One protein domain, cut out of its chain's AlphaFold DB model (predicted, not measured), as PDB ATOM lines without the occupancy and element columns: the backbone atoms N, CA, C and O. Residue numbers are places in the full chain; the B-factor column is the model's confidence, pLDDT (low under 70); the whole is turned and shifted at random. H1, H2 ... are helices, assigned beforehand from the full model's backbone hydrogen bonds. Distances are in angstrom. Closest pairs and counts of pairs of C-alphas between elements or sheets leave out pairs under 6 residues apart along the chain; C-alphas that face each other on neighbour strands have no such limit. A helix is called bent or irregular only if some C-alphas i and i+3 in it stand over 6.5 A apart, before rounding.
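What this domain is: This is residues 10 to 102 of the 816 residues of the protein "NB-ARC domain-containing protein" of Populus trichocarpa (UniProt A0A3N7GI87). What shape does this model have? A knot of four helices, H2, H3, H4 and H5, makes a body at one end, with H2 and H4 side by side; a long arm, residues 10 to 37, reaches away from it and holds the short helix H1. The arm makes the length, and residues 22 to 27 stick out at its far part. What is it built of? The printed part has 93 residues, with five named helices in the order H1, H2, H3, H4, H5 and no named strand: the class is all helix. How spread out is it? It is loose, with a radius of gyration of the C-alphas of 17.5 A, and spans 57 by 28 by 18 A.

Where its parts are: Which helices are longest by residues? H2, residues 38 to 50, begins at C-alpha 38 at (1.354, -1.824, -19.529) and is 17.3 A long. H5, residues 89 to 101, is 18.7 A long and ends at C-alpha 101 at (21.267, 8.332, -19.922). Where are the others? H3 is residues 60 to 70, 15.4 A, and H4 is residues 74 to 84, 15.5 A. H1, residues 18 to 21, begins at C-alpha 18 at (-4.527, 20.631, -6.958) and is neither bent nor irregular, but only just: C-alphas 18 and 21 are 6.3 A apart.

How they stand to each other: What does the hub touch? H3 is the hub and touches H2, H4 and H5. H2 and H3 run opposite ways at a steep tilt of 67 degrees, only just short of about perpendicular, with their closest C-alphas, those of Leu 42 and Val 67, 6.0 A apart. H3 and H4 form a helical hairpin with a tilt of 44 degrees, their closest C-alphas being those of Cys 70 and Ala 76, 5.9 A. What of H5 and H4? H5 touches H3 with residues 92 to 96 alone, closest at the C-alphas of Ile 66 and Leu 96, 7.1 A, the same way at a shallow tilt of 26 degrees. H2 and H4 touch, the same way at a shallow tilt of 34 degrees, only just short of steep; the C-alphas of Ala 49 and Gly 81 are closest, 4.2 A. What stays apart, and how are the backbones? H1 is apart from H2, H3, H4 and H5. Every O i to N i+4 pair is within hydrogen-bond range in H2, H3 and H4, and 8 of 9 in H5; H1 is too short for such a pair, and its 1 pair of O i and N i+3 is within range.

The domain as a whole: How large is it? The two C-alphas farthest apart are those of Asp 25 and Glu 90, 57.1 A. Is there a cut, and which link is long? The printed part has no cut, and the link from H1 to H2, 16 residues, is long. Where is confidence low? The mean pLDDT of the printed part is 80.9, with residues 21 to 27 and 98 to 102 under 70.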
ATOM      1  N   LYS A  10     -22.688  21.192 -15.976       83.12
ATOM      2  CA  LYS A  10     -21.484  20.573 -15.399       83.12
ATOM      3  C   LYS A  10     -20.252  21.347 -15.855       83.12
ATOM      4  O   LYS A  10     -20.086  21.582 -17.048       83.12
ATOM      5  N   ILE A  11     -19.386  21.717 -14.917       82.94
ATOM      6  CA  ILE A  11     -18.111  22.382 -15.207       82.94
ATOM      7  C   ILE A  11     -17.001  21.354 -15.008       82.94
ATOM      8  O   ILE A  11     -16.848  20.817 -13.913       82.94
ATOM      9  N   ILE A  12     -16.237  21.081 -16.065       86.12
ATOM     10  CA  ILE A  12     -15.038  20.243 -15.995       86.12
ATOM     11  C   ILE A  12     -13.838  21.177 -16.050       86.12
ATOM     12  O   ILE A  12     -13.656  21.900 -17.026       86.12
ATOM     13  N   VAL A  13     -13.030  21.165 -14.994       83.94
ATOM     14  CA  VAL A  13     -11.780  21.923 -14.937       83.94
ATOM     15  C   VAL A  13     -10.626  20.935 -14.955       83.94
ATOM     16  O   VAL A  13     -10.529  20.074 -14.083       83.94
ATOM     17  N   THR A  14      -9.746  21.059 -15.944       86.62
ATOM     18  CA  THR A  14      -8.487  20.314 -15.997       86.62
ATOM     19  C   THR A  14      -7.368  21.201 -15.461       86.62
ATOM     20  O   THR A  14      -7.267  22.378 -15.801       86.62
ATOM     21  N   THR A  15      -6.536  20.670 -14.567       81.56
ATOM     22  CA  THR A  15      -5.426  21.428 -13.980       81.56
ATOM     23  C   THR A  15      -4.284  20.508 -13.571       81.56
ATOM     24  O   THR A  15      -4.493  19.333 -13.278       81.56
ATOM     25  N   ARG A  16      -3.075  21.073 -13.516       74.94
ATOM     26  CA  ARG A  16      -1.888  20.463 -12.894       74.94
ATOM     27  C   ARG A  16      -1.638  20.985 -11.472       74.94
ATOM     28  O   ARG A  16      -0.642  20.620 -10.871       74.94
ATOM     29  N   ASN A  17      -2.509  21.863 -10.966       76.69
ATOM     30  CA  ASN A  17      -2.420  22.452  -9.633       76.69
ATOM     31  C   ASN A  17      -3.651  22.071  -8.792       76.69
ATOM     32  O   ASN A  17      -4.728  22.650  -8.963       76.69
ATOM     33  N   LYS A  18      -3.485  21.104  -7.886       75.62
ATOM     34  CA  LYS A  18      -4.527  20.631  -6.958       75.62
ATOM     35  C   LYS A  18      -4.904  21.692  -5.916       75.62
ATOM     36  O   LYS A  18      -6.059  21.725  -5.487       75.62
ATOM     37  N   GLY A  19      -3.972  22.580  -5.570       70.00
ATOM     38  CA  GLY A  19      -4.144  23.632  -4.568       70.00
ATOM     39  C   GLY A  19      -5.185  24.694  -4.943       70.00
ATOM     40  O   GLY A  19      -5.720  25.357  -4.058       70.00
ATOM     41  N   LEU A  20      -5.559  24.808  -6.226       71.38
ATOM     42  CA  LEU A  20      -6.569  25.766  -6.708       71.38
ATOM     43  C   LEU A  20      -7.987  25.517  -6.158       71.38
ATOM     44  O   LEU A  20      -8.819  26.419  -6.196       71.38
ATOM     45  N   PHE A  21      -8.280  24.312  -5.657       67.75
ATOM     46  CA  PHE A  21      -9.633  23.900  -5.253       67.75
ATOM     47  C   PHE A  21      -9.782  23.681  -3.742       67.75
ATOM     48  O   PHE A  21     -10.517  22.789  -3.309       67.75
ATOM     49  N   SER A  22      -9.045  24.445  -2.938       57.94
ATOM     50  CA  SER A  22      -9.127  24.450  -1.470       57.94
ATOM     51  C   SER A  22     -10.134  25.474  -0.911       57.94
ATOM     52  O   SER A  22     -10.330  25.536   0.299       57.94
ATOM     53  N   ALA A  23     -10.817  26.246  -1.768       53.94
ATOM     54  CA  ALA A  23     -11.849  27.200  -1.355       53.94
ATOM     55  C   ALA A  23     -13.189  26.505  -1.030       53.94
ATOM     56  O   ALA A  23     -13.707  25.729  -1.835       53.94
ATOM     57  N   ASN A  24     -13.755  26.822   0.140       55.91
ATOM     58  CA  ASN A  24     -14.889  26.138   0.785       55.91
ATOM     59  C   ASN A  24     -16.270  26.333   0.123       55.91
ATOM     60  O   ASN A  24     -17.248  25.759   0.595       55.91
ATOM     61  N   ASP A  25     -16.371  27.104  -0.959       54.03
ATOM     62  CA  ASP A  25     -17.672  27.596  -1.436       54.03
ATOM     63  C   ASP A  25     -18.318  26.733  -2.540       54.03
ATOM     64  O   ASP A  25     -19.441  27.006  -2.959       54.03
ATOM     65  N   ILE A  26     -17.639  25.684  -3.033       68.38
ATOM     66  CA  ILE A  26     -18.140  24.823  -4.123       68.38
ATOM     67  C   ILE A  26     -17.809  23.348  -3.845       68.38
ATOM     68  O   ILE A  26     -16.678  22.998  -3.513       68.38
ATOM     69  N   GLN A  27     -18.789  22.455  -4.022       68.69
ATOM     70  CA  GLN A  27     -18.594  21.008  -3.901       68.69
ATOM     71  C   GLN A  27     -17.899  20.454  -5.160       68.69
ATOM     72  O   GLN A  27     -18.521  20.297  -6.210       68.69
ATOM     73  N   TRP A  28     -16.604  20.147  -5.059       71.94
ATOM     74  CA  TRP A  28     -15.811  19.582  -6.158       71.94
ATOM     75  C   TRP A  28     -15.777  18.052  -6.104       71.94
ATOM     76  O   TRP A  28     -15.451  17.464  -5.071       71.94
ATOM     77  N   ILE A  29     -16.021  17.394  -7.240       76.81
ATOM     78  CA  ILE A  29     -15.705  15.972  -7.414       76.81
ATOM     79  C   ILE A  29     -14.326  15.890  -8.061       76.81
ATOM     80  O   ILE A  29     -14.151  16.248  -9.224       76.81
ATOM     81  N   ARG A  30     -13.331  15.442  -7.292       75.88
ATOM     82  CA  ARG A  30     -11.959  15.281  -7.783       75.88
ATOM     83  C   ARG A  30     -11.820  13.950  -8.513       75.88
ATOM     84  O   ARG A  30     -12.198  12.912  -7.976       75.88
ATOM     85  N   TYR A  31     -11.234  13.996  -9.703       81.38
ATOM     86  CA  TYR A  31     -10.871  12.821 -10.485       81.38
ATOM     87  C   TYR A  31      -9.389  12.924 -10.859       81.38
ATOM     88  O   TYR A  31      -8.999  13.849 -11.576       81.38
ATOM     89  N   LYS A  32      -8.558  12.022 -10.325       81.19
ATOM     90  CA  LYS A  32      -7.157  11.880 -10.740       81.19
ATOM     91  C   LYS A  32      -7.147  10.984 -11.976       81.19
ATOM     92  O   LYS A  32      -7.723   9.903 -11.947       81.19
ATOM     93  N   VAL A  33      -6.531  11.456 -13.056       83.69
ATOM     94  CA  VAL A  33      -6.283  10.614 -14.231       83.69
ATOM     95  C   VAL A  33      -5.095   9.723 -13.895       83.69
ATOM     96  O   VAL A  33      -4.013  10.235 -13.609       83.69
ATOM     97  N   GLU A  34      -5.326   8.416 -13.873       84.88
ATOM     98  CA  GLU A  34      -4.285   7.428 -13.602       84.88
ATOM     99  C   GLU A  34      -3.388   7.212 -14.828       84.88
ATOM    100  O   GLU A  34      -3.758   7.539 -15.960       84.88
ATOM    101  N   LEU A  35      -2.192   6.676 -14.584       85.94
ATOM    102  CA  LEU A  35      -1.282   6.246 -15.645       85.94
ATOM    103  C   LEU A  35      -1.902   5.086 -16.435       85.94
ATOM    104  O   LEU A  35      -2.759   4.357 -15.929       85.94
ATOM    105  N   LEU A  36      -1.469   4.925 -17.684       88.50
ATOM    106  CA  LEU A  36      -1.860   3.772 -18.486       88.50
ATOM    107  C   LEU A  36      -1.232   2.504 -17.910       88.50
ATOM    108  O   LEU A  36      -0.085   2.516 -17.466       88.50
ATOM    109  N   ASP A  37      -1.991   1.415 -17.948       89.94
ATOM    110  CA  ASP A  37      -1.447   0.082 -17.718       89.94
ATOM    111  C   ASP A  37      -0.488  -0.318 -18.853       89.94
ATOM    112  O   ASP A  37      -0.445   0.316 -19.911       89.94
ATOM    113  N   ASP A  38       0.315  -1.351 -18.612       83.00
ATOM    114  CA  ASP A  38       1.354  -1.824 -19.529       83.00
ATOM    115  C   ASP A  38       0.801  -2.192 -20.919       83.00
ATOM    116  O   ASP A  38       1.417  -1.871 -21.938       83.00
ATOM    117  N   GLU A  39      -0.393  -2.788 -20.980       86.31
ATOM    118  CA  GLU A  39      -1.039  -3.198 -22.231       86.31
ATOM    119  C   GLU A  39      -1.509  -1.988 -23.047       86.31
ATOM    120  O   GLU A  39      -1.139  -1.841 -24.213       86.31
ATOM    121  N   LYS A  40      -2.248  -1.058 -22.428       91.19
ATOM    122  CA  LYS A  40      -2.682   0.188 -23.082       91.19
ATOM    123  C   LYS A  40      -1.512   1.091 -23.439       91.19
ATOM    124  O   LYS A  40      -1.580   1.844 -24.409       91.19
ATOM    125  N   SER A  41      -0.444   1.043 -22.648       91.06
ATOM    126  CA  SER A  41       0.783   1.781 -22.931       91.06
ATOM    127  C   SER A  41       1.466   1.252 -24.183       91.06
ATOM    128  O   SER A  41       1.858   2.048 -25.041       91.06
ATOM    129  N   LEU A  42       1.566  -0.076 -24.314       91.12
ATOM    130  CA  LEU A  42       2.083  -0.724 -25.514       91.12
ATOM    131  C   LEU A  42       1.206  -0.429 -26.726       91.12
ATOM    132  O   LEU A  42       1.744  -0.117 -27.787       91.12
ATOM    133  N   GLU A  43      -0.114  -0.474 -26.568       93.62
ATOM    134  CA  GLU A  43      -1.050  -0.156 -27.644       93.62
ATOM    135  C   GLU A  43      -0.860   1.285 -28.133       93.62
ATOM    136  O   GLU A  43      -0.646   1.522 -29.324       93.62
ATOM    137  N   LEU A  44      -0.870   2.259 -27.217       93.31
ATOM    138  CA  LEU A  44      -0.689   3.667 -27.564       93.31
ATOM    139  C   LEU A  44       0.670   3.912 -28.225       93.31
ATOM    140  O   LEU A  44       0.749   4.621 -29.232       93.31
ATOM    141  N   PHE A  45       1.739   3.338 -27.676       91.19
ATOM    142  CA  PHE A  45       3.069   3.431 -28.269       91.19
ATOM    143  C   PHE A  45       3.096   2.834 -29.681       91.19
ATOM    144  O   PHE A  45       3.573   3.486 -30.611       91.19
ATOM    145  N   SER A  46       2.525   1.642 -29.860       92.50
ATOM    146  CA  SER A  46       2.511   0.921 -31.136       92.50
ATOM    147  C   SER A  46       1.728   1.672 -32.208       92.50
ATOM    148  O   SER A  46       2.189   1.768 -33.347       92.50
ATOM    149  N   TRP A  47       0.608   2.304 -31.848       94.31
ATOM    150  CA  TRP A  47      -0.136   3.161 -32.770       94.31
ATOM    151  C   TRP A  47       0.697   4.342 -33.260       94.31
ATOM    152  O   TRP A  47       0.651   4.674 -34.443       94.31
ATOM    153  N   ASN A  48       1.489   4.956 -32.379       89.25
ATOM    154  CA  ASN A  48       2.326   6.101 -32.738       89.25
ATOM    155  C   ASN A  48       3.609   5.701 -33.485       89.25
ATOM    156  O   ASN A  48       4.082   6.473 -34.316       89.25
ATOM    157  N   ALA A  49       4.168   4.522 -33.206       89.31
ATOM    158  CA  ALA A  49       5.394   4.032 -33.835       89.31
ATOM    159  C   ALA A  49       5.139   3.319 -35.174       89.31
ATOM    160  O   ALA A  49       5.824   3.587 -36.163       89.31
ATOM    161  N   PHE A  50       4.137   2.439 -35.222       92.31
ATOM    162  CA  PHE A  50       3.888   1.512 -36.333       92.31
ATOM    163  C   PHE A  50       2.562   1.755 -37.061       92.31
ATOM    164  O   PHE A  50       2.351   1.187 -38.130       92.31
ATOM    165  N   GLY A  51       1.659   2.569 -36.504       89.69
ATOM    166  CA  GLY A  51       0.323   2.777 -37.071       89.69
ATOM    167  C   GLY A  51      -0.634   1.598 -36.861       89.69
ATOM    168  O   GLY A  51      -1.605   1.474 -37.603       89.69
ATOM    169  N   GLN A  52      -0.365   0.730 -35.880       90.00
ATOM    170  CA  GLN A  52      -1.202  -0.419 -35.516       90.00
ATOM    171  C   GLN A  52      -1.128  -0.699 -34.007       90.00
ATOM    172  O   GLN A  52      -0.187  -0.277 -33.344       90.00
ATOM    173  N   ALA A  53      -2.096  -1.446 -33.470       86.62
ATOM    174  CA  ALA A  53      -2.220  -1.685 -32.026       86.62
ATOM    175  C   ALA A  53      -1.078  -2.512 -31.406       86.62
ATOM    176  O   ALA A  53      -0.842  -2.414 -30.209       86.62
ATOM    177  N   ASN A  54      -0.359  -3.309 -32.203       88.75
ATOM    178  CA  ASN A  54       0.709  -4.185 -31.720       88.75
ATOM    179  C   ASN A  54       2.053  -3.851 -32.378       88.75
ATOM    180  O   ASN A  54       2.071  -3.428 -33.539       88.75
ATOM    181  N   PRO A  55       3.188  -4.094 -31.702       89.00
ATOM    182  CA  PRO A  55       4.495  -3.953 -32.325       89.00
ATOM    183  C   PRO A  55       4.639  -4.860 -33.548       89.00
ATOM    184  O   PRO A  55       4.083  -5.956 -33.593       89.00
ATOM    185  N   VAL A  56       5.400  -4.407 -34.544       88.19
ATOM    186  CA  VAL A  56       5.779  -5.255 -35.685       88.19
ATOM    187  C   VAL A  56       6.808  -6.296 -35.221       88.19
ATOM    188  O   VAL A  56       7.639  -6.008 -34.351       88.19
ATOM    189  N   ASP A  57       6.771  -7.502 -35.798       80.69
ATOM    190  CA  ASP A  57       7.733  -8.571 -35.505       80.69
ATOM    191  C   ASP A  57       9.181  -8.069 -35.633       80.69
ATOM    192  O   ASP A  57       9.567  -7.459 -36.631       80.69
ATOM    193  N   GLY A  58       9.982  -8.309 -34.593       80.69
ATOM    194  CA  GLY A  58      11.350  -7.789 -34.486       80.69
ATOM    195  C   GLY A  58      11.487  -6.428 -33.789       80.69
ATOM    196  O   GLY A  58      12.609  -5.964 -33.637       80.69
ATOM    197  N   PHE A  59      10.410  -5.797 -33.319       85.94
ATOM    198  CA  PHE A  59      10.493  -4.602 -32.454       85.94
ATOM    199  C   PHE A  59       9.791  -4.781 -31.102       85.94
ATOM    200  O   PHE A  59       9.635  -3.826 -30.341       85.94
ATOM    201  N   VAL A  60       9.314  -5.992 -30.804       85.62
ATOM    202  CA  VAL A  60       8.502  -6.289 -29.614       85.62
ATOM    203  C   VAL A  60       9.274  -6.011 -28.322       85.62
ATOM    204  O   VAL A  60       8.749  -5.353 -27.427       85.62
ATOM    205  N   GLU A  61      10.518  -6.482 -28.222       83.12
ATOM    206  CA  GLU A  61      11.337  -6.340 -27.013       83.12
ATOM    207  C   GLU A  61      11.715  -4.874 -26.760       83.12
ATOM    208  O   GLU A  61      11.565  -4.362 -25.651       83.12
ATOM    209  N   GLU A  62      12.127  -4.164 -27.809       83.69
ATOM    210  CA  GLU A  62      12.474  -2.747 -27.760       83.69
ATOM    211  C   GLU A  62      11.257  -1.882 -27.410       83.69
ATOM    212  O   GLU A  62      11.364  -0.963 -26.596       83.69
ATOM    213  N   SER A  63      10.082  -2.214 -27.955       87.19
ATOM    214  CA  SER A  63       8.818  -1.540 -27.626       87.19
ATOM    215  C   SER A  63       8.480  -1.691 -26.147       87.19
ATOM    216  O   SER A  63       8.171  -0.703 -25.483       87.19
ATOM    217  N   TRP A  64       8.609  -2.904 -25.599       85.00
ATOM    218  CA  TRP A  64       8.394  -3.151 -24.174       85.00
ATOM    219  C   TRP A  64       9.378  -2.383 -23.289       85.00
ATOM    220  O   TRP A  64       8.964  -1.814 -22.279       85.00
ATOM    221  N   ARG A  65      10.655  -2.289 -23.681       81.69
ATOM    222  CA  ARG A  65      11.651  -1.480 -22.956       81.69
ATOM    223  C   ARG A  65      11.275   0.004 -22.925       81.69
ATOM    224  O   ARG A  65      11.362   0.624 -21.866       81.69
ATOM    225  N   ILE A  66      10.812   0.567 -24.045       83.88
ATOM    226  CA  ILE A  66      10.369   1.972 -24.116       83.88
ATOM    227  C   ILE A  66       9.107   2.196 -23.282       83.88
ATOM    228  O   ILE A  66       9.025   3.177 -22.540       83.88
ATOM    229  N   VAL A  67       8.131   1.293 -23.383       85.69
ATOM    230  CA  VAL A  67       6.888   1.349 -22.601       85.69
ATOM    231  C   VAL A  67       7.197   1.345 -21.110       85.69
ATOM    232  O   VAL A  67       6.712   2.215 -20.382       85.69
ATOM    233  N   HIS A  68       8.076   0.439 -20.679       83.19
ATOM    234  CA  HIS A  68       8.513   0.353 -19.294       83.19
ATOM    235  C   HIS A  68       9.234   1.631 -18.842       83.19
ATOM    236  O   HIS A  68       8.951   2.148 -17.765       83.19
ATOM    237  N   HIS A  69      10.094   2.207 -19.690       80.38
ATOM    238  CA  HIS A  69      10.760   3.482 -19.404       80.38
ATOM    239  C   HIS A  69       9.772   4.657 -19.272       80.38
ATOM    240  O   HIS A  69       9.934   5.528 -18.415       80.38
ATOM    241  N   CYS A  70       8.725   4.693 -20.099       82.44
ATOM    242  CA  CYS A  70       7.694   5.732 -20.037       82.44
ATOM    243  C   CYS A  70       6.739   5.567 -18.848       82.44
ATOM    244  O   CYS A  70       6.074   6.539 -18.476       82.44
ATOM    245  N   ASN A  71       6.667   4.355 -18.287       84.62
ATOM    246  CA  ASN A  71       5.898   3.978 -17.103       84.62
ATOM    247  C   ASN A  71       4.449   4.506 -17.136       84.62
ATOM    248  O   ASN A  71       3.972   5.156 -16.207       84.62
ATOM    249  N   GLY A  72       3.768   4.280 -18.262       85.00
ATOM    250  CA  GLY A  72       2.351   4.605 -18.420       85.00
ATOM    251  C   GLY A  72       2.019   6.073 -18.686       85.00
ATOM    252  O   GLY A  72       0.836   6.417 -18.718       85.00
ATOM    253  N   LEU A  73       3.007   6.958 -18.894       87.12
ATOM    254  CA  LEU A  73       2.749   8.363 -19.231       87.12
ATOM    255  C   LEU A  73       2.366   8.514 -20.723       87.12
ATOM    256  O   LEU A  73       3.253   8.437 -21.581       87.12
ATOM    257  N   PRO A  74       1.097   8.834 -21.068       87.38
ATOM    258  CA  PRO A  74       0.626   8.821 -22.461       87.38
ATOM    259  C   PRO A  74       1.408   9.758 -23.380       87.38
ATOM    260  O   PRO A  74       1.694   9.437 -24.529       87.38
ATOM    261  N   LEU A  75       1.777  10.929 -22.854       83.50
ATOM    262  CA  LEU A  75       2.525  11.930 -23.603       83.50
ATOM    263  C   LEU A  75       3.918  11.427 -23.999       83.50
ATOM    264  O   LEU A  75       4.335  11.644 -25.131       83.50
ATOM    265  N   ALA A  76       4.631  10.769 -23.080       83.50
ATOM    266  CA  ALA A  76       5.957  10.234 -23.373       83.50
ATOM    267  C   ALA A  76       5.872   9.118 -24.419       83.50
ATOM    268  O   ALA A  76       6.614   9.150 -25.397       83.50
ATOM    269  N   LEU A  77       4.904   8.208 -24.266       85.88
ATOM    270  CA  LEU A  77       4.654   7.120 -25.215       85.88
ATOM    271  C   LEU A  77       4.364   7.651 -26.625       85.88
ATOM    272  O   LEU A  77       4.965   7.187 -27.591       85.88
ATOM    273  N   GLY A  78       3.489   8.655 -26.739       82.50
ATOM    274  CA  GLY A  78       3.145   9.265 -28.023       82.50
ATOM    275  C   GLY A  78       4.332   9.968 -28.680       82.50
ATOM    276  O   GLY A  78       4.653   9.683 -29.829       82.50
ATOM    277  N   VAL A  79       5.034  10.836 -27.939       80.62
ATOM    278  CA  VAL A  79       6.186  11.593 -28.464       80.62
ATOM    279  C   VAL A  79       7.310  10.657 -28.912       80.62
ATOM    280  O   VAL A  79       7.846  10.820 -30.010       80.62
ATOM    281  N   ILE A  80       7.654   9.662 -28.090       81.38
ATOM    282  CA  ILE A  80       8.724   8.718 -28.414       81.38
ATOM    283  C   ILE A  80       8.308   7.821 -29.582       81.38
ATOM    284  O   ILE A  80       9.075   7.700 -30.538       81.38
ATOM    285  N   GLY A  81       7.088   7.273 -29.560       84.38
ATOM    286  CA  GLY A  81       6.558   6.454 -30.651       84.38
ATOM    287  C   GLY A  81       6.597   7.191 -31.989       84.38
ATOM    288  O   GLY A  81       7.187   6.694 -32.946       84.38
ATOM    289  N   SER A  82       6.097   8.430 -32.038       83.62
ATOM    290  CA  SER A  82       6.150   9.247 -33.257       83.62
ATOM    291  C   SER A  82       7.583   9.544 -33.715       83.62
ATOM    292  O   SER A  82       7.844   9.555 -34.916       83.62
ATOM    293  N   SER A  83       8.528   9.761 -32.792       79.38
ATOM    294  CA  SER A  83       9.932  10.038 -33.141       79.38
ATOM    295  C   SER A  83      10.661   8.838 -33.762       79.38
ATOM    296  O   SER A  83      11.566   9.013 -34.585       79.38
ATOM    297  N   LEU A  84      10.245   7.626 -33.389       83.75
ATOM    298  CA  LEU A  84      10.809   6.358 -33.851       83.75
ATOM    299  C   LEU A  84      10.079   5.776 -35.067       83.75
ATOM    300  O   LEU A  84      10.555   4.810 -35.672       83.75
ATOM    301  N   SER A  85       8.950   6.372 -35.451       89.19
ATOM    302  CA  SER A  85       8.154   5.909 -36.580       89.19
ATOM    303  C   SER A  85       8.957   5.933 -37.885       89.19
ATOM    304  O   SER A  85       9.620   6.917 -38.227       89.19
ATOM    305  N   GLY A  86       8.935   4.806 -38.604       82.62
ATOM    306  CA  GLY A  86       9.668   4.622 -39.860       82.62
ATOM    307  C   GLY A  86      11.198   4.575 -39.729       82.62
ATOM    308  O   GLY A  86      11.890   4.641 -40.746       82.62
ATOM    309  N   LYS A  87      11.753   4.489 -38.511       86.00
ATOM    310  CA  LYS A  87      13.200   4.362 -38.268       86.00
ATOM    311  C   LYS A  87      13.634   2.894 -38.202       86.00
ATOM    312  O   LYS A  87      12.869   2.031 -37.788       86.00
ATOM    313  N   GLY A  88      14.881   2.618 -38.594       83.88
ATOM    314  CA  GLY A  88      15.486   1.284 -38.483       83.88
ATOM    315  C   GLY A  88      15.891   0.926 -37.048       83.88
ATOM    316  O   GLY A  88      16.027   1.811 -36.202       83.88
ATOM    317  N   ARG A  89      16.128  -0.367 -36.785       82.44
ATOM    318  CA  ARG A  89      16.442  -0.902 -35.444       82.44
ATOM    319  C   ARG A  89      17.666  -0.251 -34.787       82.44
ATOM    320  O   ARG A  89      17.619   0.041 -33.603       82.44
ATOM    321  N   GLU A  90      18.703   0.083 -35.552       81.00
ATOM    322  CA  GLU A  90      19.895   0.772 -35.025       81.00
ATOM    323  C   GLU A  90      19.551   2.113 -34.349       81.00
ATOM    324  O   GLU A  90      20.112   2.469 -33.316       81.00
ATOM    325  N   ILE A  91      18.578   2.852 -34.899       81.12
ATOM    326  CA  ILE A  91      18.116   4.124 -34.325       81.12
ATOM    327  C   ILE A  91      17.280   3.872 -33.068       81.12
ATOM    328  O   ILE A  91      17.360   4.659 -32.131       81.12
ATOM    329  N   TRP A  92      16.504   2.786 -33.023       84.25
ATOM    330  CA  TRP A  92      15.769   2.384 -31.821       84.25
ATOM    331  C   TRP A  92      16.716   2.009 -30.683       84.25
ATOM    332  O   TRP A  92      16.537   2.485 -29.566       84.25
ATOM    333  N   GLU A  93      17.745   1.211 -30.970       79.38
ATOM    334  CA  GLU A  93      18.776   0.837 -30.000       79.38
ATOM    335  C   GLU A  93      19.552   2.067 -29.516       79.38
ATOM    336  O   GLU A  93      19.730   2.245 -28.313       79.38
ATOM    337  N   SER A  94      19.926   2.971 -30.427       76.81
ATOM    338  CA  SER A  94      20.575   4.237 -30.068       76.81
ATOM    339  C   SER A  94      19.663   5.143 -29.231       76.81
ATOM    340  O   SER A  94      20.114   5.731 -28.250       76.81
ATOM    341  N   ALA A  95      18.372   5.230 -29.564       72.06
ATOM    342  CA  ALA A  95      17.400   6.002 -28.797       72.06
ATOM    343  C   ALA A  95      17.176   5.411 -27.399       72.06
ATOM    344  O   ALA A  95      17.103   6.167 -26.436       72.06
ATOM    345  N   LEU A  96      17.124   4.082 -27.271       73.62
ATOM    346  CA  LEU A  96      17.060   3.382 -25.985       73.62
ATOM    347  C   LEU A  96      18.302   3.656 -25.130       73.62
ATOM    348  O   LEU A  96      18.162   4.026 -23.968       73.62
ATOM    349  N   GLN A  97      19.500   3.561 -25.715       70.88
ATOM    350  CA  GLN A  97      20.754   3.902 -25.033       70.88
ATOM    351  C   GLN A  97      20.771   5.366 -24.583       70.88
ATOM    352  O   GLN A  97      21.195   5.672 -23.472       70.88
ATOM    353  N   GLN A  98      20.274   6.286 -25.416       68.06
ATOM    354  CA  GLN A  98      20.159   7.688 -25.028       68.06
ATOM    355  C   GLN A  98      19.134   7.893 -23.913       68.06
ATOM    356  O   GLN A  98      19.447   8.615 -22.978       68.06
ATOM    357  N   MET A  99      17.963   7.252 -23.962       66.75
ATOM    358  CA  MET A  99      16.919   7.361 -22.930       66.75
ATOM    359  C   MET A  99      17.356   6.809 -21.570       66.75
ATOM    360  O   MET A  99      16.914   7.311 -20.538       66.75
ATOM    361  N   GLU A 100      18.245   5.813 -21.554       62.81
ATOM    362  CA  GLU A 100      18.865   5.299 -20.327       62.81
ATOM    363  C   GLU A 100      19.800   6.329 -19.659       62.81
ATOM    364  O   GLU A 100      20.016   6.255 -18.449       62.81
ATOM    365  N   VAL A 101      20.301   7.325 -20.406       57.34
ATOM    366  CA  VAL A 101      21.267   8.332 -19.922       57.34
ATOM    367  C   VAL A 101      20.662   9.742 -19.806       57.34
ATOM    368  O   VAL A 101      20.994  10.480 -18.878       57.34
ATOM    369  N   ILE A 102      19.784  10.139 -20.731       57.41
ATOM    370  CA  ILE A 102      19.168  11.468 -20.851       57.41
ATOM    371  C   ILE A 102      17.721  11.297 -21.332       57.41
ATOM    372  O   ILE A 102      17.454  10.648 -22.341       57.41
TER     373      ILE A 102